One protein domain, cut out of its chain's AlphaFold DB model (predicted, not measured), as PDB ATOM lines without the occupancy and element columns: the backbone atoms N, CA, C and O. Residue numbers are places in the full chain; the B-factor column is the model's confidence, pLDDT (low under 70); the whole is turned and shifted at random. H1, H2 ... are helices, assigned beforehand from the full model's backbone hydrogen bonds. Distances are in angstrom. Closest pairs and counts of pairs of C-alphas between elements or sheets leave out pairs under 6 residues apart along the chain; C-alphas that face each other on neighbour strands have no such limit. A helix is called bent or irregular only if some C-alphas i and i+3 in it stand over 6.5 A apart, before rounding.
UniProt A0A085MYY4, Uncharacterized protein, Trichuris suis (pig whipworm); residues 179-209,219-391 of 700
ATOM      1  N   ALA A 179     202.222 209.586 142.530       75.94
ATOM      2  CA  ALA A 179     202.183 210.839 141.783       75.94
ATOM      3  C   ALA A 179     202.912 211.975 142.523       75.94
ATOM      4  O   ALA A 179     203.494 212.844 141.872       75.94
ATOM      5  N   ASP A 180     202.919 211.954 143.860       80.25
ATOM      6  CA  ASP A 180     203.683 212.898 144.678       80.25
ATOM      7  C   ASP A 180     205.188 212.651 144.562       80.25
ATOM      8  O   ASP A 180     205.942 213.610 144.421       80.25
ATOM      9  N   GLN A 181     205.620 211.384 144.531       82.38
ATOM     10  CA  GLN A 181     207.027 211.045 144.299       82.38
ATOM     11  C   GLN A 181     207.491 211.509 142.914       82.38
ATOM     12  O   GLN A 181     208.513 212.175 142.790       82.38
ATOM     13  N   ARG A 182     206.703 211.241 141.865       79.94
ATOM     14  CA  ARG A 182     207.022 211.720 140.508       79.94
ATOM     15  C   ARG A 182     207.117 213.244 140.443       79.94
ATOM     16  O   ARG A 182     208.000 213.776 139.774       79.94
ATOM     17  N   LEU A 183     206.213 213.945 141.132       82.31
ATOM     18  CA  LEU A 183     206.237 215.404 141.219       82.31
ATOM     19  C   LEU A 183     207.483 215.904 141.959       82.31
ATOM     20  O   LEU A 183     208.077 216.885 141.520       82.31
ATOM     21  N   HIS A 184     207.880 215.244 143.047       85.38
ATOM     22  CA  HIS A 184     209.104 215.558 143.779       85.38
ATOM     23  C   HIS A 184     210.328 215.495 142.853       85.38
ATOM     24  O   HIS A 184     211.018 216.501 142.675       85.38
ATOM     25  N   ASP A 185     210.518 214.367 142.166       84.25
ATOM     26  CA  ASP A 185     211.649 214.148 141.258       84.25
ATOM     27  C   ASP A 185     211.660 215.153 140.083       84.25
ATOM     28  O   ASP A 185     212.715 215.597 139.620       84.25
ATOM     29  N   GLU A 186     210.481 215.523 139.566       85.31
ATOM     30  CA  GLU A 186     210.329 216.534 138.510       85.31
ATOM     31  C   GLU A 186     210.755 217.932 138.999       85.31
ATOM     32  O   GLU A 186     211.443 218.667 138.281       85.31
ATOM     33  N   LEU A 187     210.365 218.300 140.224       86.69
ATOM     34  CA  LEU A 187     210.702 219.585 140.832       86.69
ATOM     35  C   LEU A 187     212.197 219.689 141.138       86.69
ATOM     36  O   LEU A 187     212.794 220.718 140.814       86.69
ATOM     37  N   GLU A 188     212.815 218.635 141.672       87.31
ATOM     38  CA  GLU A 188     214.260 218.597 141.927       87.31
ATOM     39  C   GLU A 188     215.066 218.798 140.643       87.31
ATOM     40  O   GLU A 188     215.933 219.674 140.576       87.31
ATOM     41  N   LYS A 189     214.731 218.060 139.576       87.56
ATOM     42  CA  LYS A 189     215.386 218.211 138.265       87.56
ATOM     43  C   LYS A 189     215.267 219.635 137.729       87.56
ATOM     44  O   LYS A 189     216.216 220.165 137.147       87.56
ATOM     45  N   ARG A 190     214.103 220.265 137.910       84.94
ATOM     46  CA  ARG A 190     213.857 221.635 137.455       84.94
ATOM     47  C   ARG A 190     214.674 222.650 138.243       84.94
ATOM     48  O   ARG A 190     215.293 223.515 137.629       84.94
ATOM     49  N   ILE A 191     214.688 222.532 139.567       87.50
ATOM     50  CA  ILE A 191     215.490 223.383 140.446       87.50
ATOM     51  C   ILE A 191     216.962 223.262 140.062       87.50
ATOM     52  O   ILE A 191     217.589 224.278 139.772       87.50
ATOM     53  N   HIS A 192     217.475 222.035 139.942       87.19
ATOM     54  CA  HIS A 192     218.866 221.792 139.577       87.19
ATOM     55  C   HIS A 192     219.225 222.438 138.233       87.19
ATOM     56  O   HIS A 192     220.186 223.198 138.141       87.19
ATOM     57  N   LYS A 193     218.395 222.238 137.200       87.88
ATOM     58  CA  LYS A 193     218.598 222.856 135.881       87.88
ATOM     59  C   LYS A 193     218.599 224.388 135.939       87.88
ATOM     60  O   LYS A 193     219.400 225.031 135.253       87.88
ATOM     61  N   THR A 194     217.704 224.986 136.721       85.00
ATOM     62  CA  THR A 194     217.639 226.444 136.892       85.00
ATOM     63  C   THR A 194     218.868 226.971 137.629       85.00
ATOM     64  O   THR A 194     219.451 227.968 137.200       85.00
ATOM     65  N   GLU A 195     219.309 226.296 138.689       86.00
ATOM     66  CA  GLU A 195     220.519 226.659 139.431       86.00
ATOM     67  C   GLU A 195     221.776 226.539 138.572       86.00
ATOM     68  O   GLU A 195     222.594 227.458 138.559       86.00
ATOM     69  N   GLU A 196     221.906 225.465 137.789       87.62
ATOM     70  CA  GLU A 196     223.006 225.303 136.842       87.62
ATOM     71  C   GLU A 196     223.025 226.421 135.798       87.62
ATOM     72  O   GLU A 196     224.078 227.004 135.527       87.62
ATOM     73  N   THR A 197     221.864 226.744 135.221       87.19
ATOM     74  CA  THR A 197     221.740 227.810 134.217       87.19
ATOM     75  C   THR A 197     222.106 229.159 134.827       87.19
ATOM     76  O   THR A 197     222.896 229.905 134.249       87.19
ATOM     77  N   CYS A 198     221.611 229.453 136.029       87.81
ATOM     78  CA  CYS A 198     221.944 230.680 136.736       87.81
ATOM     79  C   CYS A 198     223.445 230.762 137.058       87.81
ATOM     80  O   CYS A 198     224.089 231.766 136.760       87.81
ATOM     81  N   ALA A 199     224.048 229.686 137.564       85.56
ATOM     82  CA  ALA A 199     225.471 229.651 137.887       85.56
ATOM     83  C   ALA A 199     226.375 229.761 136.643       85.56
ATOM     84  O   ALA A 199     227.469 230.327 136.728       85.56
ATOM     85  N   ARG A 200     225.954 229.201 135.499       84.69
ATOM     86  CA  ARG A 200     226.738 229.175 134.249       84.69
ATOM     87  C   ARG A 200     226.514 230.391 133.353       84.69
ATOM     88  O   ARG A 200     227.416 230.706 132.579       84.69
ATOM     89  N   VAL A 201     225.357 231.046 133.435       85.12
ATOM     90  CA  VAL A 201     224.965 232.152 132.545       85.12
ATOM     91  C   VAL A 201     224.808 233.454 133.329       85.12
ATOM     92  O   VAL A 201     225.613 234.360 133.137       85.12
ATOM     93  N   GLU A 202     223.829 233.540 134.236       81.88
ATOM     94  CA  GLU A 202     223.454 234.798 134.911       81.88
ATOM     95  C   GLU A 202     224.537 235.286 135.893       81.88
ATOM     96  O   GLU A 202     224.970 236.435 135.829       81.88
ATOM     97  N   CYS A 203     225.039 234.409 136.764       86.31
ATOM     98  CA  CYS A 203     226.010 234.751 137.811       86.31
ATOM     99  C   CYS A 203     227.463 234.422 137.424       86.31
ATOM    100  O   CYS A 203     228.365 234.499 138.261       86.31
ATOM    101  N   LYS A 204     227.720 234.066 136.156       83.06
ATOM    102  CA  LYS A 204     229.032 233.599 135.670       83.06
ATOM    103  C   LYS A 204     230.165 234.583 135.973       83.06
ATOM    104  O   LYS A 204     231.240 234.160 136.386       83.06
ATOM    105  N   ALA A 205     229.922 235.881 135.783       76.38
ATOM    106  CA  ALA A 205     230.917 236.940 135.979       76.38
ATOM    107  C   ALA A 205     231.322 237.139 137.453       76.38
ATOM    108  O   ALA A 205     232.361 237.729 137.732       76.38
ATOM    109  N   LEU A 206     230.510 236.638 138.387       76.38
ATOM    110  CA  LEU A 206     230.740 236.715 139.831       76.38
ATOM    111  C   LEU A 206     231.342 235.414 140.390       76.38
ATOM    112  O   LEU A 206     231.695 235.353 141.566       76.38
ATOM    113  N   LYS A 207     231.465 234.370 139.558       68.81
ATOM    114  CA  LYS A 207     231.993 233.064 139.952       68.81
ATOM    115  C   LYS A 207     233.513 233.150 140.125       68.81
ATOM    116  O   LYS A 207     234.254 233.322 139.159       68.81
ATOM    117  N   ILE A 208     233.974 233.027 141.367       65.19
ATOM    118  CA  ILE A 208     235.392 233.141 141.727       65.19
ATOM    119  C   ILE A 208     236.153 231.912 141.214       65.19
ATOM    120  O   ILE A 208     235.785 230.779 141.521       65.19
ATOM    121  N   LYS A 209     237.227 232.124 140.444       59.12
ATOM    122  CA  LYS A 209     238.224 231.075 140.186       59.12
ATOM    123  C   LYS A 209     239.181 231.025 141.381       59.12
ATOM    124  O   LYS A 209     239.676 232.086 141.762       59.12
ATOM    125  N   LYS A 219     233.350 240.375 149.685       71.19
ATOM    126  CA  LYS A 219     232.384 241.149 148.889       71.19
ATOM    127  C   LYS A 219     231.953 240.471 147.584       71.19
ATOM    128  O   LYS A 219     230.815 240.661 147.168       71.19
ATOM    129  N   LEU A 220     232.834 239.735 146.905       71.56
ATOM    130  CA  LEU A 220     232.503 239.065 145.643       71.56
ATOM    131  C   LEU A 220     231.689 237.787 145.885       71.56
ATOM    132  O   LEU A 220     230.743 237.532 145.145       71.56
ATOM    133  N   VAL A 221     232.009 237.047 146.955       77.00
ATOM    134  CA  VAL A 221     231.226 235.887 147.420       77.00
ATOM    135  C   VAL A 221     229.803 236.322 147.766       77.00
ATOM    136  O   VAL A 221     228.853 235.796 147.199       77.00
ATOM    137  N   ALA A 222     229.655 237.377 148.577       79.69
ATOM    138  CA  ALA A 222     228.342 237.912 148.938       79.69
ATOM    139  C   ALA A 222     227.508 238.332 147.710       79.69
ATOM    140  O   ALA A 222     226.313 238.057 147.646       79.69
ATOM    141  N   LYS A 223     228.137 238.949 146.697       82.06
ATOM    142  CA  LYS A 223     227.458 239.317 145.441       82.06
ATOM    143  C   LYS A 223     227.045 238.102 144.608       82.06
ATOM    144  O   LYS A 223     226.000 238.144 143.959       82.06
ATOM    145  N   TYR A 224     227.854 237.042 144.592       84.31
ATOM    146  CA  TYR A 224     227.499 235.788 143.929       84.31
ATOM    147  C   TYR A 224     226.310 235.118 144.624       84.31
ATOM    148  O   TYR A 224     225.347 234.753 143.951       84.31
ATOM    149  N   ASP A 225     226.326 235.042 145.955       84.69
ATOM    150  CA  ASP A 225     225.229 234.470 146.740       84.69
ATOM    151  C   ASP A 225     223.934 235.266 146.562       84.69
ATOM    152  O   ASP A 225     222.870 234.690 146.355       84.69
ATOM    153  N   GLU A 226     224.008 236.597 146.538       88.19
ATOM    154  CA  GLU A 226     222.857 237.461 146.260       88.19
ATOM    155  C   GLU A 226     222.304 237.265 144.833       88.19
ATOM    156  O   GLU A 226     221.092 237.322 144.604       88.19
ATOM    157  N   CYS A 227     223.177 237.012 143.855       87.81
ATOM    158  CA  CYS A 227     222.781 236.667 142.491       87.81
ATOM    159  C   CYS A 227     222.086 235.294 142.440       87.81
ATOM    160  O   CYS A 227     220.980 235.177 141.907       87.81
ATOM    161  N   MET A 228     222.670 234.274 143.074       87.62
ATOM    162  CA  MET A 228     222.082 232.936 143.160       87.62
ATOM    163  C   MET A 228     220.750 232.947 143.916       87.62
ATOM    164  O   MET A 228     219.794 232.318 143.468       87.62
ATOM    165  N   ASN A 229     220.636 233.708 145.004       87.69
ATOM    166  CA  ASN A 229     219.393 233.858 145.761       87.69
ATOM    167  C   ASN A 229     218.285 234.497 144.916       87.69
ATOM    168  O   ASN A 229     217.144 234.041 144.964       87.69
ATOM    169  N   ARG A 230     218.610 235.482 144.067       85.62
ATOM    170  CA  ARG A 230     217.652 236.036 143.093       85.62
ATOM    171  C   ARG A 230     217.175 234.998 142.081       85.62
ATOM    172  O   ARG A 230     216.000 234.998 141.723       85.62
ATOM    173  N   CYS A 231     218.046 234.097 141.634       84.75
ATOM    174  CA  CYS A 231     217.638 232.993 140.768       84.75
ATOM    175  C   CYS A 231     216.778 231.959 141.496       84.75
ATOM    176  O   CYS A 231     215.748 231.553 140.962       84.75
ATOM    177  N   LYS A 232     217.150 231.573 142.722       84.31
ATOM    178  CA  LYS A 232     216.364 230.650 143.557       84.31
ATOM    179  C   LYS A 232     214.971 231.204 143.846       84.31
ATOM    180  O   LYS A 232     214.002 230.455 143.781       84.31
ATOM    181  N   ALA A 233     214.847 232.520 144.027       86.00
ATOM    182  CA  ALA A 233     213.558 233.186 144.192       86.00
ATOM    183  C   ALA A 233     212.605 232.978 142.993       86.00
ATOM    184  O   ALA A 233     211.391 232.923 143.189       86.00
ATOM    185  N   LYS A 234     213.119 232.782 141.763       82.88
ATOM    186  CA  LYS A 234     212.287 232.450 140.583       82.88
ATOM    187  C   LYS A 234     211.645 231.057 140.691       82.88
ATOM    188  O   LYS A 234     210.588 230.826 140.108       82.88
ATOM    189  N   GLU A 235     212.250 230.145 141.451       85.69
ATOM    190  CA  GLU A 235     211.756 228.785 141.717       85.69
ATOM    191  C   GLU A 235     211.252 228.612 143.161       85.69
ATOM    192  O   GLU A 235     211.039 227.484 143.601       85.69
ATOM    193  N   GLN A 236     210.991 229.705 143.892       85.25
ATOM    194  CA  GLN A 236     210.555 229.646 145.295       85.25
ATOM    195  C   GLN A 236     209.331 228.742 145.486       85.25
ATOM    196  O   GLN A 236     209.296 227.926 146.396       85.25
ATOM    197  N   ARG A 237     208.362 228.798 144.562       82.56
ATOM    198  CA  ARG A 237     207.176 227.927 144.598       82.56
ATOM    199  C   ARG A 237     207.522 226.435 144.475       82.56
ATOM    200  O   ARG A 237     206.834 225.614 145.072       82.56
ATOM    201  N   SER A 238     208.544 226.082 143.691       85.12
ATOM    202  CA  SER A 238     209.014 224.696 143.540       85.12
ATOM    203  C   SER A 238     209.692 224.217 144.826       85.12
ATOM    204  O   SER A 238     209.405 223.117 145.290       85.12
ATOM    205  N   TYR A 239     210.514 225.078 145.433       84.31
ATOM    206  CA  TYR A 239     211.141 224.838 146.733       84.31
ATOM    207  C   TYR A 239     210.121 224.651 147.856       84.31
ATOM    208  O   TYR A 239     210.184 223.666 148.591       84.31
ATOM    209  N   ASP A 240     209.151 225.561 147.956       85.75
ATOM    210  CA  ASP A 240     208.072 225.467 148.936       85.75
ATOM    211  C   ASP A 240     207.323 224.142 148.757       85.75
ATOM    212  O   ASP A 240     207.101 223.422 149.723       85.75
ATOM    213  N   LYS A 241     207.015 223.761 147.510       85.88
ATOM    214  CA  LYS A 241     206.285 222.527 147.211       85.88
ATOM    215  C   LYS A 241     207.036 221.259 147.620       85.88
ATOM    216  O   LYS A 241     206.403 220.376 148.189       85.88
ATOM    217  N   ILE A 242     208.344 221.167 147.363       87.31
ATOM    218  CA  ILE A 242     209.173 220.042 147.835       87.31
ATOM    219  C   ILE A 242     209.104 219.949 149.359       87.31
ATOM    220  O   ILE A 242     208.766 218.898 149.897       87.31
ATOM    221  N   LYS A 243     209.288 221.077 150.053       87.56
ATOM    222  CA  LYS A 243     209.218 221.133 151.517       87.56
ATOM    223  C   LYS A 243     207.853 220.698 152.061       87.56
ATOM    224  O   LYS A 243     207.776 220.090 153.126       87.56
ATOM    225  N   GLU A 244     206.759 221.026 151.371       89.06
ATOM    226  CA  GLU A 244     205.426 220.532 151.736       89.06
ATOM    227  C   GLU A 244     205.288 219.014 151.459       89.06
ATOM    228  O   GLU A 244     204.687 218.300 152.263       89.06
ATOM    229  N   LEU A 245     205.846 218.494 150.353       86.38
ATOM    230  CA  LEU A 245     205.817 217.063 149.997       86.38
ATOM    231  C   LEU A 245     206.554 216.192 151.019       86.38
ATOM    232  O   LEU A 245     206.003 215.186 151.460       86.38
ATOM    233  N   GLU A 246     207.742 216.606 151.452       85.88
ATOM    234  CA  GLU A 246     208.539 215.902 152.469       85.88
ATOM    235  C   GLU A 246     207.787 215.776 153.804       85.88
ATOM    236  O   GLU A 246     207.889 214.777 154.517       85.88
ATOM    237  N   LYS A 247     206.960 216.776 154.130       88.19
ATOM    238  CA  LYS A 247     206.148 216.799 155.350       88.19
ATOM    239  C   LYS A 247     204.929 215.875 155.291       88.19
ATOM    240  O   LYS A 247     204.465 215.450 156.351       88.19
ATOM    241  N   LYS A 248     204.398 215.550 154.101       87.12
ATOM    242  CA  LYS A 248     203.159 214.756 153.938       87.12
ATOM    243  C   LYS A 248     203.163 213.483 154.777       87.12
ATOM    244  O   LYS A 248     202.243 213.274 155.558       87.12
ATOM    245  N   SER A 249     204.210 212.664 154.647       80.00
ATOM    246  CA  SER A 249     204.303 211.354 155.309       80.00
ATOM    247  C   SER A 249     204.193 211.461 156.839       80.00
ATOM    248  O   SER A 249     203.417 210.743 157.478       80.00
ATOM    249  N   HIS A 250     204.889 212.443 157.423       83.50
ATOM    250  CA  HIS A 250     204.850 212.710 158.860       83.50
ATOM    251  C   HIS A 250     203.447 213.131 159.327       83.50
ATOM    252  O   HIS A 250     202.893 212.554 160.263       83.50
ATOM    253  N   TYR A 251     202.824 214.104 158.652       87.62
ATOM    254  CA  TYR A 251     201.498 214.592 159.048       87.62
ATOM    255  C   TYR A 251     200.368 213.600 158.733       87.62
ATOM    256  O   TYR A 251     199.377 213.570 159.468       87.62
ATOM    257  N   TRP A 252     200.522 212.775 157.692       88.44
ATOM    258  CA  TRP A 252     199.588 211.713 157.320       88.44
ATOM    259  C   TRP A 252     199.480 210.641 158.395       88.44
ATOM    260  O   TRP A 252     198.366 210.228 158.708       88.44
ATOM    261  N   THR A 253     200.601 210.222 158.988       84.88
ATOM    262  CA  THR A 253     200.609 209.196 160.043       84.88
ATOM    263  C   THR A 253     199.689 209.615 161.189       84.88
ATOM    264  O   THR A 253     198.675 208.958 161.436       84.88
ATOM    265  N   ASN A 254     199.927 210.801 161.754       85.12
ATOM    266  CA  ASN A 254     199.095 211.388 162.807       85.12
ATOM    267  C   ASN A 254     197.635 211.593 162.366       85.12
ATOM    268  O   ASN A 254     196.707 211.280 163.109       85.12
ATOM    269  N   PHE A 255     197.403 212.107 161.150       86.88
ATOM    270  CA  PHE A 255     196.046 212.306 160.631       86.88
ATOM    271  C   PHE A 255     195.284 210.981 160.502       86.88
ATOM    272  O   PHE A 255     194.116 210.903 160.871       86.88
ATOM    273  N   SER A 256     195.938 209.933 160.000       83.88
ATOM    274  CA  SER A 256     195.335 208.620 159.773       83.88
ATOM    275  C   SER A 256     194.985 207.914 161.084       83.88
ATOM    276  O   SER A 256     193.926 207.293 161.180       83.88
ATOM    277  N   GLU A 257     195.820 208.062 162.116       80.94
ATOM    278  CA  GLU A 257     195.537 207.571 163.465       80.94
ATOM    279  C   GLU A 257     194.356 208.315 164.094       80.94
ATOM    280  O   GLU A 257     193.432 207.686 164.620       80.94
ATOM    281  N   LEU A 258     194.328 209.648 163.970       80.75
ATOM    282  CA  LEU A 258     193.202 210.458 164.430       80.75
ATOM    283  C   LEU A 258     191.910 210.090 163.691       80.75
ATOM    284  O   LEU A 258     190.882 209.914 164.335       80.75
ATOM    285  N   LYS A 259     191.953 209.897 162.370       78.56
ATOM    286  CA  LYS A 259     190.783 209.518 161.561       78.56
ATOM    287  C   LYS A 259     190.237 208.132 161.932       78.56
ATOM    288  O   LYS A 259     189.027 207.942 161.917       78.56
ATOM    289  N   LYS A 260     191.098 207.166 162.284       72.50
ATOM    290  CA  LYS A 260     190.681 205.810 162.702       72.50
ATOM    291  C   LYS A 260     190.061 205.769 164.101       72.50
ATOM    292  O   LYS A 260     189.258 204.882 164.378       72.50
ATOM    293  N   GLY A 261     190.461 206.681 164.990       59.19
ATOM    294  CA  GLY A 261     190.151 206.588 166.418       59.19
ATOM    295  C   GLY A 261     189.425 207.780 167.045       59.19
ATOM    296  O   GLY A 261     189.052 207.684 168.213       59.19
ATOM    297  N   LYS A 262     189.237 208.910 166.359       67.38
ATOM    298  CA  LYS A 262     188.684 210.153 166.937       67.38
ATOM    299  C   LYS A 262     187.543 210.721 166.083       67.38
ATOM    300  O   LYS A 262     187.306 210.277 164.967       67.38
ATOM    301  N   THR A 263     186.831 211.700 166.638       71.25
ATOM    302  CA  THR A 263     185.731 212.414 165.977       71.25
ATOM    303  C   THR A 263     186.234 213.361 164.882       71.25
ATOM    304  O   THR A 263     187.371 213.841 164.941       71.25
ATOM    305  N   ALA A 264     185.381 213.656 163.891       74.00
ATOM    306  CA  ALA A 264     185.702 214.571 162.790       74.00
ATOM    307  C   ALA A 264     186.187 215.941 163.297       74.00
ATOM    308  O   ALA A 264     187.179 216.466 162.803       74.00
ATOM    309  N   GLU A 265     185.572 216.469 164.355       73.62
ATOM    310  CA  GLU A 265     185.944 217.741 164.979       73.62
ATOM    311  C   GLU A 265     187.409 217.786 165.445       73.62
ATOM    312  O   GLU A 265     188.135 218.750 165.179       73.62
ATOM    313  N   ARG A 266     187.899 216.718 166.086       76.25
ATOM    314  CA  ARG A 266     189.307 216.630 166.505       76.25
ATOM    315  C   ARG A 266     190.252 216.581 165.310       76.25
ATOM    316  O   ARG A 266     191.325 217.185 165.352       76.25
ATOM    317  N   VAL A 267     189.855 215.882 164.251       82.94
ATOM    318  CA  VAL A 267     190.632 215.790 163.011       82.94
ATOM    319  C   VAL A 267     190.693 217.151 162.306       82.94
ATOM    320  O   VAL A 267     191.769 217.580 161.891       82.94
ATOM    321  N   LEU A 268     189.573 217.877 162.245       84.31
ATOM    322  CA  LEU A 268     189.503 219.232 161.690       84.31
ATOM    323  C   LEU A 268     190.290 220.243 162.536       84.31
ATOM    324  O   LEU A 268     190.974 221.104 161.987       84.31
ATOM    325  N   THR A 269     190.286 220.094 163.862       84.69
ATOM    326  CA  THR A 269     191.114 220.904 164.772       84.69
ATOM    327  C   THR A 269     192.604 220.662 164.537       84.69
ATOM    328  O   THR A 269     193.399 221.602 164.522       84.69
ATOM    329  N   TYR A 270     193.006 219.405 164.335       85.44
ATOM    330  CA  TYR A 270     194.382 219.076 163.972       85.44
ATOM    331  C   TYR A 270     194.761 219.690 162.622       85.44
ATOM    332  O   TYR A 270     195.791 220.359 162.532       85.44
ATOM    333  N   TRP A 271     193.899 219.550 161.609       89.19
ATOM    334  CA  TRP A 271     194.093 220.199 160.315       89.19
ATOM    335  C   TRP A 271     194.264 221.712 160.458       89.19
ATOM    336  O   TRP A 271     195.225 222.253 159.926       89.19
ATOM    337  N   ALA A 272     193.422 222.393 161.239       86.00
ATOM    338  CA  ALA A 272     193.520 223.837 161.458       86.00
ATOM    339  C   ALA A 272     194.893 224.277 162.006       86.00
ATOM    340  O   ALA A 272     195.384 225.342 161.633       86.00
ATOM    341  N   LYS A 273     195.542 223.446 162.833       88.31
ATOM    342  CA  LYS A 273     196.889 223.715 163.369       88.31
ATOM    343  C   LYS A 273     197.982 223.575 162.312       88.31
ATOM    344  O   LYS A 273     198.922 224.364 162.307       88.31
ATOM    345  N   ILE A 274     197.865 222.586 161.426       89.06
ATOM    346  CA  ILE A 274     198.919 222.245 160.456       89.06
ATOM    347  C   ILE A 274     198.677 222.836 159.063       89.06
ATOM    348  O   ILE A 274     199.574 222.824 158.230       89.06
ATOM    349  N   ARG A 275     197.482 223.376 158.792       86.50
ATOM    350  CA  ARG A 275     197.047 223.878 157.476       86.50
ATOM    351  C   ARG A 275     198.036 224.864 156.853       86.50
ATOM    352  O   ARG A 275     198.277 224.827 155.650       86.50
ATOM    353  N   ASN A 276     198.645 225.722 157.670       86.44
ATOM    354  CA  ASN A 276     199.624 226.710 157.214       86.44
ATOM    355  C   ASN A 276     200.912 226.098 156.640       86.44
ATOM    356  O   ASN A 276     201.623 226.795 155.916       86.44
ATOM    357  N   GLU A 277     201.188 224.825 156.925       87.25
ATOM    358  CA  GLU A 277     202.316 224.069 156.376       87.25
ATOM    359  C   GLU A 277     202.054 223.543 154.955       87.25
ATOM    360  O   GLU A 277     202.983 223.026 154.346       87.25
ATOM    361  N   PHE A 278     200.822 223.660 154.434       87.75
ATOM    362  CA  PHE A 278     200.368 223.057 153.170       87.75
ATOM    363  C   PHE A 278     199.670 224.063 152.232       87.75
ATOM    364  O   PHE A 278     198.745 223.710 151.498       87.75
ATOM    365  N   LYS A 279     200.073 225.339 152.255       85.56
ATOM    366  CA  LYS A 279     199.404 226.422 151.507       85.56
ATOM    367  C   LYS A 279     199.418 226.203 149.994       85.56
ATOM    368  O   LYS A 279     198.421 226.488 149.325       85.56
ATOM    369  N   VAL A 280     200.536 225.734 149.433       84.31
ATOM    370  CA  VAL A 280     200.662 225.525 147.982       84.31
ATOM    371  C   VAL A 280     199.809 224.335 147.555       84.31
ATOM    372  O   VAL A 280     199.068 224.428 146.575       84.31
ATOM    373  N   MET A 281     199.869 223.233 148.302       83.25
ATOM    374  CA  MET A 281     199.015 222.066 148.089       83.25
ATOM    375  C   MET A 281     197.529 222.356 148.231       83.25
ATOM    376  O   MET A 281     196.765 221.950 147.362       83.25
ATOM    377  N   GLU A 282     197.115 223.069 149.274       85.38
ATOM    378  CA  GLU A 282     195.708 223.394 149.485       85.38
ATOM    379  C   GLU A 282     195.156 224.213 148.314       85.38
ATOM    380  O   GLU A 282     194.083 223.909 147.788       85.38
ATOM    381  N   LYS A 283     195.916 225.204 147.836       84.56
ATOM    382  CA  LYS A 283     195.523 226.006 146.674       84.56
ATOM    383  C   LYS A 283     195.365 225.157 145.412       84.56
ATOM    384  O   LYS A 283     194.406 225.349 144.667       84.56
ATOM    385  N   GLU A 284     196.288 224.236 145.156       83.69
ATOM    386  CA  GLU A 284     196.220 223.349 143.987       83.69
ATOM    387  C   GLU A 284     195.094 222.319 144.102       83.69
ATOM    388  O   GLU A 284     194.430 222.039 143.107       83.69
ATOM    389  N   GLN A 285     194.816 221.824 145.307       84.44
ATOM    390  CA  GLN A 285     193.699 220.924 145.567       84.44
ATOM    391  C   GLN A 285     192.348 221.624 145.359       84.44
ATOM    392  O   GLN A 285     191.452 221.063 144.737       84.44
ATOM    393  N   LEU A 286     192.208 222.876 145.803       84.50
ATOM    394  CA  LEU A 286     191.015 223.686 145.534       84.50
ATOM    395  C   LEU A 286     190.823 223.942 144.033       84.50
ATOM    396  O   LEU A 286     189.701 223.887 143.532       84.50
ATOM    397  N   GLN A 287     191.915 224.190 143.301       83.81
ATOM    398  CA  GLN A 287     191.855 224.304 141.844       83.81
ATOM    399  C   GLN A 287     191.431 222.989 141.194       83.81
ATOM    400  O   GLN A 287     190.594 223.012 140.295       83.81
ATOM    401  N   LEU A 288     191.970 221.861 141.656       84.75
ATOM    402  CA  LEU A 288     191.586 220.545 141.166       84.75
ATOM    403  C   LEU A 288     190.089 220.305 141.359       84.75
ATOM    404  O   LEU A 288     189.419 219.942 140.405       84.75
ATOM    405  N   GLU A 289     189.545 220.575 142.542       84.56
ATOM    406  CA  GLU A 289     188.116 220.392 142.807       84.56
ATOM    407  C   GLU A 289     187.227 221.289 141.940       84.56
ATOM    408  O   GLU A 289     186.188 220.837 141.463       84.56
ATOM    409  N   LYS A 290     187.640 222.539 141.681       84.62
ATOM    410  CA  LYS A 290     186.939 223.412 140.724       84.62
ATOM    411  C   LYS A 290     186.948 222.799 139.319       84.62
ATOM    412  O   LYS A 290     185.925 222.786 138.641       84.62
ATOM    413  N   ILE A 291     188.088 222.258 138.884       85.62
ATOM    414  CA  ILE A 291     188.204 221.593 137.579       85.62
ATOM    415  C   ILE A 291     187.360 220.314 137.539       85.62
ATOM    416  O   ILE A 291     186.708 220.065 136.530       85.62
ATOM    417  N   GLU A 292     187.326 219.529 138.619       84.62
ATOM    418  CA  GLU A 292     186.471 218.345 138.741       84.62
ATOM    419  C   GLU A 292     184.995 218.726 138.579       84.62
ATOM    420  O   GLU A 292     184.319 218.117 137.757       84.62
ATOM    421  N   ARG A 293     184.500 219.777 139.250       83.12
ATOM    422  CA  ARG A 293     183.109 220.248 139.078       83.12
ATOM    423  C   ARG A 293     182.793 220.659 137.635       83.12
ATOM    424  O   ARG A 293     181.722 220.349 137.113       83.12
ATOM    425  N   ILE A 294     183.745 221.297 136.953       83.69
ATOM    426  CA  ILE A 294     183.554 221.754 135.571       83.69
ATOM    427  C   ILE A 294     183.675 220.609 134.558       83.69
ATOM    428  O   ILE A 294     182.905 220.567 133.606       83.69
ATOM    429  N   LEU A 295     184.638 219.697 134.700       85.12
ATOM    430  CA  LEU A 295     184.943 218.692 133.675       85.12
ATOM    431  C   LEU A 295     184.328 217.325 133.933       85.12
ATOM    432  O   LEU A 295     184.039 216.627 132.960       85.12
ATOM    433  N   LYS A 296     184.177 216.913 135.192       82.25
ATOM    434  CA  LYS A 296     183.724 215.563 135.524       82.25
ATOM    435  C   LYS A 296     182.246 215.422 135.143       82.25
ATOM    436  O   LYS A 296     181.432 216.210 135.625       82.25
ATOM    437  N   PRO A 297     181.885 214.448 134.288       76.94
ATOM    438  CA  PRO A 297     180.489 214.158 134.003       76.94
ATOM    439  C   PRO A 297     179.748 213.768 135.285       76.94
ATOM    440  O   PRO A 297     180.274 213.022 136.113       76.94
ATOM    441  N   SER A 298     178.526 214.258 135.437       69.50
ATOM    442  CA  SER A 298     177.666 214.005 136.593       69.50
ATOM    443  C   SER A 298     176.207 213.821 136.170       69.50
ATOM    444  O   SER A 298     175.814 214.264 135.092       69.50
ATOM    445  N   ALA A 299     175.375 213.228 137.032       62.56
ATOM    446  CA  ALA A 299     173.925 213.151 136.810       62.56
ATOM    447  C   ALA A 299     173.282 214.543 136.632       62.56
ATOM    448  O   ALA A 299     172.352 214.717 135.845       62.56
ATOM    449  N   ALA A 300     173.841 215.568 137.287       64.50
ATOM    450  CA  ALA A 300     173.416 216.953 137.117       64.50
ATOM    451  C   ALA A 300     173.616 217.461 135.680       64.50
ATOM    452  O   ALA A 300     172.837 218.293 135.225       64.50
ATOM    453  N   ASP A 301     174.593 216.936 134.931       66.50
ATOM    454  CA  ASP A 301     174.782 217.299 133.524       66.50
ATOM    455  C   ASP A 301     173.648 216.781 132.631       66.50
ATOM    456  O   ASP A 301     173.353 217.400 131.611       66.50
ATOM    457  N   GLU A 302     173.011 215.659 132.978       63.72
ATOM    458  CA  GLU A 302     171.855 215.136 132.236       63.72
ATOM    459  C   GLU A 302     170.606 215.981 132.509       63.72
ATOM    460  O   GLU A 302     169.892 216.355 131.578       63.72
ATOM    461  N   ASN A 303     170.389 216.361 133.770       69.38
ATOM    462  CA  ASN A 303     169.312 217.281 134.141       69.38
ATOM    463  C   ASN A 303     169.517 218.659 133.504       69.38
ATOM    464  O   ASN A 303     168.595 219.192 132.896       69.38
ATOM    465  N   MET A 304     170.745 219.183 133.534       73.88
ATOM    466  CA  MET A 304     171.092 220.445 132.884       73.88
ATOM    467  C   MET A 304     170.907 220.368 131.364       73.88
ATOM    468  O   MET A 304     170.454 221.333 130.761       73.88
ATOM    469  N   ARG A 305     171.197 219.232 130.709       73.50
ATOM    470  CA  ARG A 305     170.874 219.057 129.280       73.50
ATOM    471  C   ARG A 305     169.376 219.148 129.026       73.50
ATOM    472  O   ARG A 305     168.989 219.869 128.112       73.50
ATOM    473  N   LYS A 306     168.558 218.430 129.804       73.19
ATOM    474  CA  LYS A 306     167.093 218.469 129.680       73.19
ATOM    475  C   LYS A 306     166.571 219.890 129.877       73.19
ATOM    476  O   LYS A 306     165.900 220.403 128.993       73.19
ATOM    477  N   GLU A 307     167.002 220.558 130.945       75.88
ATOM    478  CA  GLU A 307     166.626 221.940 131.244       75.88
ATOM    479  C   GLU A 307     167.038 222.906 130.123       75.88
ATOM    480  O   GLU A 307     166.255 223.756 129.714       75.88
ATOM    481  N   LEU A 308     168.249 222.768 129.572       76.38
ATOM    482  CA  LEU A 308     168.699 223.597 128.453       76.38
ATOM    483  C   LEU A 308     167.868 223.352 127.186       76.38
ATOM    484  O   LEU A 308     167.576 224.310 126.471       76.38
ATOM    485  N   TYR A 309     167.479 222.104 126.903       73.31
ATOM    486  CA  TYR A 309     166.581 221.789 125.790       73.31
ATOM    487  C   TYR A 309     165.177 222.363 126.001       73.31
ATOM    488  O   TYR A 309     164.627 222.956 125.073       73.31
ATOM    489  N   ASP A 310     164.620 222.223 127.204       75.88
ATOM    490  CA  ASP A 310     163.305 222.761 127.549       75.88
ATOM    491  C   ASP A 310     163.298 224.290 127.455       75.88
ATOM    492  O   ASP A 310     162.439 224.842 126.772       75.88
ATOM    493  N   ARG A 311     164.323 224.964 127.998       76.19
ATOM    494  CA  ARG A 311     164.495 226.421 127.880       76.19
ATOM    495  C   ARG A 311     164.551 226.878 126.429       76.19
ATOM    496  O   ARG A 311     163.878 227.843 126.089       76.19
ATOM    497  N   ILE A 312     165.331 226.198 125.577       73.19
ATOM    498  CA  ILE A 312     165.406 226.512 124.139       73.19
ATOM    499  C   ILE A 312     164.016 226.396 123.502       73.19
ATOM    500  O   ILE A 312     163.589 227.311 122.800       73.19
ATOM    501  N   ARG A 313     163.295 225.303 123.777       72.50
ATOM    502  CA  ARG A 313     161.948 225.061 123.241       72.50
ATOM    503  C   ARG A 313     160.942 226.111 123.719       72.50
ATOM    504  O   ARG A 313     160.110 226.558 122.932       72.50
ATOM    505  N   GLU A 314     160.998 226.499 124.989       74.88
ATOM    506  CA  GLU A 314     160.134 227.530 125.571       74.88
ATOM    507  C   GLU A 314     160.373 228.893 124.919       74.88
ATOM    508  O   GLU A 314     159.411 229.495 124.444       74.88
ATOM    509  N   THR A 315     161.634 229.319 124.760       68.62
ATOM    510  CA  THR A 315     161.945 230.595 124.083       68.62
ATOM    511  C   THR A 315     161.469 230.600 122.628       68.62
ATOM    512  O   THR A 315     160.935 231.600 122.145       68.62
ATOM    513  N   GLU A 316     161.622 229.479 121.910       67.56
ATOM    514  CA  GLU A 316     161.106 229.352 120.539       67.56
ATOM    515  C   GLU A 316     159.580 229.487 120.480       67.56
ATOM    516  O   GLU A 316     159.045 230.095 119.549       67.56
ATOM    517  N   ASN A 317     158.869 228.921 121.454       69.31
ATOM    518  CA  ASN A 317     157.412 228.970 121.512       69.31
ATOM    519  C   ASN A 317     156.890 230.353 121.932       69.31
ATOM    520  O   ASN A 317     155.867 230.794 121.403       69.31
ATOM    521  N   GLU A 318     157.588 231.054 122.824       66.44
ATOM    522  CA  GLU A 318     157.244 232.415 123.247       66.44
ATOM    523  C   GLU A 318     157.363 233.422 122.100       66.44
ATOM    524  O   GLU A 318     156.390 234.126 121.825       66.44
ATOM    525  N   CYS A 319     158.473 233.440 121.345       63.50
ATOM    526  CA  CYS A 319     158.561 234.341 120.187       63.50
ATOM    527  C   CYS A 319     157.571 233.956 119.073       63.50
ATOM    528  O   CYS A 319     157.053 234.848 118.402       63.50
ATOM    529  N   LYS A 320     157.247 232.664 118.879       64.38
ATOM    530  CA  LYS A 320     156.175 232.254 117.945       64.38
ATOM    531  C   LYS A 320     154.816 232.813 118.368       64.38
ATOM    532  O   LYS A 320     154.074 233.280 117.510       64.38
ATOM    533  N   ARG A 321     154.499 232.791 119.667       64.50
ATOM    534  CA  ARG A 321     153.252 233.345 120.218       64.50
ATOM    535  C   ARG A 321     153.201 234.868 120.073       64.50
ATOM    536  O   ARG A 321     152.242 235.382 119.513       64.50
ATOM    537  N   TRP A 322     154.266 235.569 120.459       61.12
ATOM    538  CA  TRP A 322     154.390 237.023 120.275       61.12
ATOM    539  C   TRP A 322     154.259 237.447 118.809       61.12
ATOM    540  O   TRP A 322     153.593 238.432 118.500       61.12
ATOM    541  N   ALA A 323     154.846 236.686 117.883       57.72
ATOM    542  CA  ALA A 323     154.730 236.955 116.453       57.72
ATOM    543  C   ALA A 323     153.310 236.739 115.899       57.72
ATOM    544  O   ALA A 323     153.029 237.222 114.803       57.72
ATOM    545  N   LEU A 324     152.445 236.001 116.601       57.12
ATOM    546  CA  LEU A 324     151.050 235.750 116.222       57.12
ATOM    547  C   LEU A 324     150.068 236.759 116.848       57.12
ATOM    548  O   LEU A 324     149.018 236.996 116.261       57.12
ATOM    549  N   GLU A 325     150.400 237.372 117.989       55.97
ATOM    550  CA  GLU A 325     149.529 238.320 118.715       55.97
ATOM    551  C   GLU A 325     149.558 239.767 118.165       55.97
ATOM    552  O   GLU A 325     148.709 240.582 118.523       55.97
ATOM    553  N   ILE A 326     150.488 240.110 117.263       53.34
ATOM    554  CA  ILE A 326     150.598 241.456 116.666       53.34
ATOM    555  C   ILE A 326     149.812 241.536 115.343       53.34
ATOM    556  O   ILE A 326     150.137 240.846 114.378       53.34
ATOM    557  N   VAL A 327     148.814 242.429 115.279       46.84
ATOM    558  CA  VAL A 327     147.804 242.509 114.193       46.84
ATOM    559  C   VAL A 327     148.270 243.287 112.941       46.84
ATOM    560  O   VAL A 327     147.677 243.143 111.876       46.84
ATOM    561  N   VAL A 328     149.351 244.077 113.013       52.75
ATOM    562  CA  VAL A 328     149.839 244.921 111.896       52.75
ATOM    563  C   VAL A 328     151.200 244.428 111.388       52.75
ATOM    564  O   VAL A 328     152.156 244.388 112.163       52.75
ATOM    565  N   GLU A 329     151.323 244.101 110.092       51.94
ATOM    566  CA  GLU A 329     152.564 243.577 109.467       51.94
ATOM    567  C   GLU A 329     153.807 244.460 109.710       51.94
ATOM    568  O   GLU A 329     154.911 243.956 109.934       51.94
ATOM    569  N   GLU A 330     153.631 245.781 109.740       47.31
ATOM    570  CA  GLU A 330     154.712 246.762 109.909       47.31
ATOM    571  C   GLU A 330     155.252 246.857 111.353       47.31
ATOM    572  O   GLU A 330     156.421 247.176 111.572       47.31
ATOM    573  N   ILE A 331     154.418 246.558 112.357       48.75
ATOM    574  CA  ILE A 331     154.825 246.471 113.774       48.75
ATOM    575  C   ILE A 331     155.331 245.061 114.079       48.75
ATOM    576  O   ILE A 331     156.295 244.896 114.823       48.75
ATOM    577  N   ARG A 332     154.726 244.043 113.453       45.84
ATOM    578  CA  ARG A 332     155.134 242.641 113.559       45.84
ATOM    579  C   ARG A 332     156.593 242.461 113.148       45.84
ATOM    580  O   ARG A 332     157.344 241.838 113.885       45.84
ATOM    581  N   THR A 333     157.019 243.074 112.045       51.50
ATOM    582  CA  THR A 333     158.424 243.063 111.595       51.50
ATOM    583  C   THR A 333     159.361 243.811 112.557       51.50
ATOM    584  O   THR A 333     160.404 243.278 112.926       51.50
ATOM    585  N   LYS A 334     158.963 244.986 113.068       52.47
ATOM    586  CA  LYS A 334     159.775 245.793 114.007       52.47
ATOM    587  C   LYS A 334     159.881 245.222 115.431       52.47
ATOM    588  O   LYS A 334     160.875 245.484 116.101       52.47
ATOM    589  N   ALA A 335     158.886 244.472 115.909       47.47
ATOM    590  CA  ALA A 335     158.885 243.819 117.227       47.47
ATOM    591  C   ALA A 335     159.483 242.400 117.195       47.47
ATOM    592  O   ALA A 335     160.040 241.932 118.194       47.47
ATOM    593  N   TYR A 336     159.418 241.731 116.042       50.44
ATOM    594  CA  TYR A 336     160.064 240.442 115.823       50.44
ATOM    595  C   TYR A 336     161.591 240.551 115.890       50.44
ATOM    596  O   TYR A 336     162.215 239.709 116.526       50.44
ATOM    597  N   ASP A 337     162.197 241.606 115.339       55.47
ATOM    598  CA  ASP A 337     163.660 241.772 115.330       55.47
ATOM    599  C   ASP A 337     164.298 241.858 116.742       55.47
ATOM    600  O   ASP A 337     165.303 241.183 116.986       55.47
ATOM    601  N   PRO A 338     163.742 242.601 117.724       51.03
ATOM    602  CA  PRO A 338     164.206 242.569 119.115       51.03
ATOM    603  C   PRO A 338     163.956 241.234 119.843       51.03
ATOM    604  O   PRO A 338     164.857 240.773 120.548       51.03
ATOM    605  N   CYS A 339     162.784 240.592 119.663       53.91
ATOM    606  CA  CYS A 339     162.497 239.252 120.225       53.91
ATOM    607  C   CYS A 339     163.493 238.236 119.669       53.91
ATOM    608  O   CYS A 339     164.136 237.516 120.428       53.91
ATOM    609  N   ALA A 340     163.693 238.241 118.351       55.16
ATOM    610  CA  ALA A 340     164.636 237.384 117.655       55.16
ATOM    611  C   ALA A 340     166.069 237.637 118.133       55.16
ATOM    612  O   ALA A 340     166.770 236.678 118.424       55.16
ATOM    613  N   ASN A 341     166.508 238.887 118.302       59.62
ATOM    614  CA  ASN A 341     167.875 239.178 118.744       59.62
ATOM    615  C   ASN A 341     168.164 238.739 120.190       59.62
ATOM    616  O   ASN A 341     169.190 238.094 120.426       59.62
ATOM    617  N   ASN A 342     167.266 239.023 121.141       56.47
ATOM    618  CA  ASN A 342     167.426 238.582 122.534       56.47
ATOM    619  C   ASN A 342     167.333 237.052 122.650       56.47
ATOM    620  O   ASN A 342     168.170 236.424 123.300       56.47
ATOM    621  N   THR A 343     166.392 236.444 121.925       57.50
ATOM    622  CA  THR A 343     166.205 234.988 121.874       57.50
ATOM    623  C   THR A 343     167.393 234.290 121.231       57.50
ATOM    624  O   THR A 343     167.884 233.297 121.756       57.50
ATOM    625  N   ILE A 344     167.949 234.844 120.150       61.81
ATOM    626  CA  ILE A 344     169.183 234.353 119.533       61.81
ATOM    627  C   ILE A 344     170.333 234.403 120.542       61.81
ATOM    628  O   ILE A 344     171.153 233.489 120.555       61.81
ATOM    629  N   GLU A 345     170.443 235.431 121.386       65.12
ATOM    630  CA  GLU A 345     171.521 235.508 122.373       65.12
ATOM    631  C   GLU A 345     171.360 234.492 123.515       65.12
ATOM    632  O   GLU A 345     172.328 233.798 123.852       65.12
ATOM    633  N   GLU A 346     170.162 234.363 124.086       62.06
ATOM    634  CA  GLU A 346     169.861 233.387 125.141       62.06
ATOM    635  C   GLU A 346     169.967 231.949 124.633       62.06
ATOM    636  O   GLU A 346     170.674 231.133 125.230       62.06
ATOM    637  N   GLN A 347     169.413 231.656 123.456       66.69
ATOM    638  CA  GLN A 347     169.595 230.366 122.797       66.69
ATOM    639  C   GLN A 347     171.063 230.111 122.466       66.69
ATOM    640  O   GLN A 347     171.562 229.015 122.711       66.69
ATOM    641  N   ARG A 348     171.818 231.103 121.969       72.00
ATOM    642  CA  ARG A 348     173.268 230.948 121.738       72.00
ATOM    643  C   ARG A 348     174.008 230.620 123.032       72.00
ATOM    644  O   ARG A 348     174.968 229.852 122.968       72.00
ATOM    645  N   LYS A 349     173.611 231.173 124.184       77.50
ATOM    646  CA  LYS A 349     174.183 230.811 125.496       77.50
ATOM    647  C   LYS A 349     173.845 229.360 125.850       77.50
ATOM    648  O   LYS A 349     174.772 228.595 126.122       77.50
ATOM    649  N   SER A 350     172.582 228.953 125.728       75.50
ATOM    650  CA  SER A 350     172.128 227.581 126.000       75.50
ATOM    651  C   SER A 350     172.789 226.542 125.086       75.50
ATOM    652  O   SER A 350     173.345 225.554 125.565       75.50
ATOM    653  N   TYR A 351     172.860 226.799 123.776       74.12
ATOM    654  CA  TYR A 351     173.558 225.942 122.811       74.12
ATOM    655  C   TYR A 351     175.066 225.854 123.080       74.12
ATOM    656  O   TYR A 351     175.668 224.789 122.904       74.12
ATOM    657  N   ARG A 352     175.708 226.951 123.510       79.31
ATOM    658  CA  ARG A 352     177.126 226.927 123.907       79.31
ATOM    659  C   ARG A 352     177.329 226.037 125.127       79.31
ATOM    660  O   ARG A 352     178.189 225.166 125.054       79.31
ATOM    661  N   LEU A 353     176.526 226.196 126.181       82.25
ATOM    662  CA  LEU A 353     176.579 225.342 127.373       82.25
ATOM    663  C   LEU A 353     176.379 223.868 127.010       82.25
ATOM    664  O   LEU A 353     177.205 223.033 127.369       82.25
ATOM    665  N   LEU A 354     175.373 223.551 126.192       78.19
ATOM    666  CA  LEU A 354     175.097 222.184 125.748       78.19
ATOM    667  C   LEU A 354     176.285 221.564 124.989       78.19
ATOM    668  O   LEU A 354     176.658 220.406 125.206       78.19
ATOM    669  N   LYS A 355     176.952 222.358 124.143       81.50
ATOM    670  CA  LYS A 355     178.173 221.953 123.430       81.50
ATOM    671  C   LYS A 355     179.368 221.756 124.367       81.50
ATOM    672  O   LYS A 355     180.204 220.897 124.085       81.50
ATOM    673  N   GLU A 356     179.492 222.547 125.432       84.62
ATOM    674  CA  GLU A 356     180.531 222.373 126.456       84.62
ATOM    675  C   GLU A 356     180.271 221.107 127.293       84.62
ATOM    676  O   GLU A 356     181.164 220.265 127.405       84.62
ATOM    677  N   ILE A 357     179.033 220.892 127.755       81.38
ATOM    678  CA  ILE A 357     178.610 219.695 128.504       81.38
ATOM    679  C   ILE A 357     178.875 218.416 127.700       81.38
ATOM    680  O   ILE A 357     179.447 217.453 128.208       81.38
ATOM    681  N   THR A 358     178.539 218.412 126.408       78.88
ATOM    682  CA  THR A 358     178.741 217.239 125.537       78.88
ATOM    683  C   THR A 358     180.223 216.873 125.378       78.88
ATOM    684  O   THR A 358     180.567 215.719 125.129       78.88
ATOM    685  N   LYS A 359     181.131 217.843 125.547       83.62
ATOM    686  CA  LYS A 359     182.578 217.616 125.463       83.62
ATOM    687  C   LYS A 359     183.187 217.114 126.773       83.62
ATOM    688  O   LYS A 359     184.248 216.494 126.688       83.62
ATOM    689  N   LYS A 360     182.559 217.354 127.937       82.94
ATOM    690  CA  LYS A 360     183.101 217.046 129.279       82.94
ATOM    691  C   LYS A 360     183.758 215.670 129.349       82.94
ATOM    692  O   LYS A 360     184.957 215.592 129.595       82.94
ATOM    693  N   ALA A 361     183.022 214.613 128.996       78.44
ATOM    694  CA  ALA A 361     183.493 213.227 129.081       78.44
ATOM    695  C   ALA A 361     184.838 212.999 128.368       78.44
ATOM    696  O   ALA A 361     185.766 212.451 128.954       78.44
ATOM    697  N   LYS A 362     184.993 213.503 127.135       81.81
ATOM    698  CA  LYS A 362     186.231 213.342 126.356       81.81
ATOM    699  C   LYS A 362     187.435 214.013 127.025       81.81
ATOM    700  O   LYS A 362     188.533 213.460 127.001       81.81
ATOM    701  N   TYR A 363     187.254 215.223 127.555       87.19
ATOM    702  CA  TYR A 363     188.339 215.973 128.193       87.19
ATOM    703  C   TYR A 363     188.630 215.453 129.603       87.19
ATOM    704  O   TYR A 363     189.798 215.386 129.982       87.19
ATOM    705  N   TRP A 364     187.600 215.013 130.330       87.50
ATOM    706  CA  TRP A 364     187.728 214.386 131.642       87.50
ATOM    707  C   TRP A 364     188.557 213.107 131.585       87.50
ATOM    708  O   TRP A 364     189.526 213.012 132.322       87.50
ATOM    709  N   THR A 365     188.278 212.175 130.663       83.12
ATOM    710  CA  THR A 365     189.057 210.924 130.558       83.12
ATOM    711  C   THR A 365     190.553 211.196 130.394       83.12
ATOM    712  O   THR A 365     191.380 210.564 131.047       83.12
ATOM    713  N   LYS A 366     190.922 212.173 129.552       84.94
ATOM    714  CA  LYS A 366     192.328 212.556 129.369       84.94
ATOM    715  C   LYS A 366     192.898 213.254 130.609       84.94
ATOM    716  O   LYS A 366     194.029 212.978 130.990       84.94
ATOM    717  N   PHE A 367     192.134 214.141 131.241       87.62
ATOM    718  CA  PHE A 367     192.543 214.833 132.466       87.62
ATOM    719  C   PHE A 367     192.768 213.849 133.629       87.62
ATOM    720  O   PHE A 367     193.796 213.903 134.298       87.62
ATOM    721  N   GLU A 368     191.867 212.887 133.806       83.94
ATOM    722  CA  GLU A 368     191.946 211.834 134.816       83.94
ATOM    723  C   GLU A 368     193.155 210.911 134.601       83.94
ATOM    724  O   GLU A 368     193.869 210.590 135.553       83.94
ATOM    725  N   GLN A 369     193.440 210.533 133.350       83.62
ATOM    726  CA  GLN A 369     194.652 209.782 133.007       83.62
ATOM    727  C   GLN A 369     195.928 210.540 133.389       83.62
ATOM    728  O   GLN A 369     196.871 209.928 133.884       83.62
ATOM    729  N   LEU A 370     195.965 211.863 133.201       83.06
ATOM    730  CA  LEU A 370     197.118 212.683 133.587       83.06
ATOM    731  C   LEU A 370     197.284 212.771 135.108       83.06
ATOM    732  O   LEU A 370     198.414 212.718 135.587       83.06
ATOM    733  N   ILE A 371     196.184 212.849 135.861       78.38
ATOM    734  CA  ILE A 371     196.225 212.820 137.331       78.38
ATOM    735  C   ILE A 371     196.772 211.482 137.831       78.38
ATOM    736  O   ILE A 371     197.652 211.463 138.687       78.38
ATOM    737  N   LYS A 372     196.261 210.365 137.297       73.31
ATOM    738  CA  LYS A 372     196.630 209.015 137.745       73.31
ATOM    739  C   LYS A 372     198.034 208.603 137.279       73.31
ATOM    740  O   LYS A 372     198.791 208.024 138.052       73.31
ATOM    741  N   GLY A 373     198.384 208.894 136.025       67.38
ATOM    742  CA  GLY A 373     199.586 208.372 135.367       67.38
ATOM    743  C   GLY A 373     200.792 209.314 135.328       67.38
ATOM    744  O   GLY A 373     201.918 208.833 135.267       67.38
ATOM    745  N   ALA A 374     200.590 210.635 135.373       71.31
ATOM    746  CA  ALA A 374     201.672 211.617 135.280       71.31
ATOM    747  C   ALA A 374     201.859 212.357 136.615       71.31
ATOM    748  O   ALA A 374     202.411 211.792 137.562       71.31
ATOM    749  N   SER A 375     201.395 213.605 136.692       71.56
ATOM    750  CA  SER A 375     201.448 214.451 137.883       71.56
ATOM    751  C   SER A 375     200.277 215.440 137.889       71.56
ATOM    752  O   SER A 375     199.778 215.838 136.829       71.56
ATOM    753  N   LEU A 376     199.871 215.903 139.080       74.94
ATOM    754  CA  LEU A 376     198.853 216.956 139.230       74.94
ATOM    755  C   LEU A 376     199.221 218.209 138.421       74.94
ATOM    756  O   LEU A 376     198.371 218.820 137.778       74.94
ATOM    757  N   ARG A 377     200.510 218.555 138.392       75.00
ATOM    758  CA  ARG A 377     201.036 219.669 137.600       75.00
ATOM    759  C   ARG A 377     200.736 219.503 136.110       75.00
ATOM    760  O   ARG A 377     200.268 220.448 135.482       75.00
ATOM    761  N   THR A 378     200.960 218.313 135.559       79.50
ATOM    762  CA  THR A 378     200.683 218.016 134.145       79.50
ATOM    763  C   THR A 378     199.194 218.153 133.832       79.50
ATOM    764  O   THR A 378     198.820 218.734 132.812       79.50
ATOM    765  N   ALA A 379     198.330 217.682 134.737       83.62
ATOM    766  CA  ALA A 379     196.888 217.859 134.611       83.62
ATOM    767  C   ALA A 379     196.489 219.347 134.636       83.62
ATOM    768  O   ALA A 379     195.717 219.789 133.787       83.62
ATOM    769  N   LEU A 380     197.064 220.149 135.541       83.44
ATOM    770  CA  LEU A 380     196.817 221.595 135.607       83.44
ATOM    771  C   LEU A 380     197.288 222.331 134.341       83.44
ATOM    772  O   LEU A 380     196.580 223.216 133.862       83.44
ATOM    773  N   VAL A 381     198.431 221.954 133.760       85.50
ATOM    774  CA  VAL A 381     198.887 222.499 132.466       85.50
ATOM    775  C   VAL A 381     197.890 222.147 131.363       85.50
ATOM    776  O   VAL A 381     197.418 223.035 130.652       85.50
ATOM    777  N   TYR A 382     197.471 220.884 131.279       87.56
ATOM    778  CA  TYR A 382     196.456 220.468 130.314       87.56
ATOM    779  C   TYR A 382     195.142 221.244 130.489       87.56
ATOM    780  O   TYR A 382     194.561 221.692 129.500       87.56
ATOM    781  N   TRP A 383     194.706 221.489 131.731       89.19
ATOM    782  CA  TRP A 383     193.561 222.357 132.008       89.19
ATOM    783  C   TRP A 383     193.761 223.761 131.434       89.19
ATOM    784  O   TRP A 383     192.877 224.251 130.736       89.19
ATOM    785  N   THR A 384     194.917 224.396 131.660       87.62
ATOM    786  CA  THR A 384     195.176 225.745 131.125       87.62
ATOM    787  C   THR A 384     195.080 225.812 129.600       87.62
ATOM    788  O   THR A 384     194.551 226.791 129.073       87.62
ATOM    789  N   GLU A 385     195.480 224.755 128.892       89.12
ATOM    790  CA  GLU A 385     195.370 224.671 127.432       89.12
ATOM    791  C   GLU A 385     193.916 224.545 126.961       89.12
ATOM    792  O   GLU A 385     193.524 225.145 125.958       89.12
ATOM    793  N   ILE A 386     193.088 223.777 127.676       89.44
ATOM    794  CA  ILE A 386     191.705 223.489 127.261       89.44
ATOM    795  C   ILE A 386     190.665 224.426 127.877       89.44
ATOM    796  O   ILE A 386     189.530 224.431 127.401       89.44
ATOM    797  N   ARG A 387     191.028 225.228 128.886       86.75
ATOM    798  CA  ARG A 387     190.124 226.095 129.665       86.75
ATOM    799  C   ARG A 387     189.231 226.972 128.787       86.75
ATOM    800  O   ARG A 387     188.040 227.104 129.045       86.75
ATOM    801  N   HIS A 388     189.769 227.500 127.687       86.81
ATOM    802  CA  HIS A 388     189.019 228.326 126.731       86.81
ATOM    803  C   HIS A 388     187.792 227.621 126.117       86.81
ATOM    804  O   HIS A 388     186.888 228.291 125.619       86.81
ATOM    805  N   LYS A 389     187.745 226.283 126.145       86.88
ATOM    806  CA  LYS A 389     186.641 225.462 125.625       86.88
ATOM    807  C   LYS A 389     185.490 225.275 126.616       86.88
ATOM    808  O   LYS A 389     184.488 224.708 126.194       86.88
ATOM    809  N   PHE A 390     185.646 225.710 127.868       88.50
ATOM    810  CA  PHE A 390     184.689 225.536 128.974       88.50
ATOM    811  C   PHE A 390     184.342 226.875 129.650       88.50
ATOM    812  O   PHE A 390     184.063 226.945 130.845       88.50
ATOM    813  N   LYS A 391     184.424 227.972 128.886       86.25
ATOM    814  CA  LYS A 391     184.320 229.337 129.413       86.25
ATOM    815  C   LYS A 391     182.923 229.649 129.953       86.25
ATOM    816  O   LYS A 391     182.813 230.496 130.833       86.25
TER     817      LYS A 391
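Overview. This is residues 179 to 209 and 219 to 391 of the 700 residues of an uncharacterized protein of Trichuris suis (pig whipworm) (UniProt A0A085MYY4). Three helical arms run out from a small middle where H4b, H6b and H7 meet: a long hairpin of H5 and H6a makes one end, H1 with H2 and H3a makes the other, and a short hairpin of H3b and H4a makes the third. H6 runs nearly straight from the long hairpin into the middle. The printed part has 204 residues with seven named helices, H1 to H7 in order, and no named strand; the class is all helix. It is extended, with a radius of gyration of the C-alphas of 27.6 A and spans of 93 by 56 by 29 A.

Arrangement. H6, residues 329 to 373, was assigned as one helix by its hydrogen bonds but is bent: C-alphas 358 and 361 are 7.2 A apart, and its arms H6a, residues 329 to 358, and H6b, residues 361 to 373, stand at 27 degrees. H5, residues 299 to 325, forms a hairpin with H6a at a shallow tilt of 7 degrees, opposite ways; their closest C-alphas, Leu 308 and Ser 350, are 5.8 A apart. H7, residues 376 to 391, forms a hairpin with H6b, closest at C-alphas 370 and 379, 5.3 A. H4, residues 264 to 295, is likewise one helix by its hydrogen bonds but bent, with C-alphas 277 and 280 8.7 A apart and arms H4a, 264 to 277, and H4b, 280 to 295. H4b, H6b and H7 are an up and down bundle, each running against the one before it; H4b and H7 only just touch, with 3 pairs of C-alphas within 8 A, the closest Ile 294 and Phe 390 at 7.7 A. H3, residues 236 to 261, is also one helix by its hydrogen bonds but bent, with C-alphas 246 and 249 6.8 A apart; its arm H3b, 249 to 261, forms a hairpin with H4a, closest at C-alphas 258 and 267, 6.1 A. H1, residues 179 to 202, touches arm H3a, 236 to 246, with C-alphas 187 and 238 closest at 6.0 A, and H2, residues 219 to 234, with C-alphas 198 and 231 closest at 6.3 A. Every O i to N i+4 pair is within hydrogen-bond range in H1, H3a, H4b and H5; the counts are 11 of 12 in H2, 8 of 9 in H3b and H6b, 8 of 10 in H4a, 24 of 26 in H6a and 8 of 12 in H7.

Along the chain. H6a is 40.5 A long, H5 39.4 A and H1 32.8 A. H1 begins at C-alpha 179, (202.183, 210.839, 141.783), and H7 ends at C-alpha 391, (184.320, 229.337, 129.413).

Size, cuts and confidence. The C-alphas farthest apart, Lys 209 and Val 327, are 94.8 A apart. Residues 210 to 218 are not printed, and C-alphas 209 and 219 are 14.5 A apart across the cut; the links printed whole are tight. The mean pLDDT of the printed part is 77.6, and it is under 70 for 45 residues, among them 315 to 347.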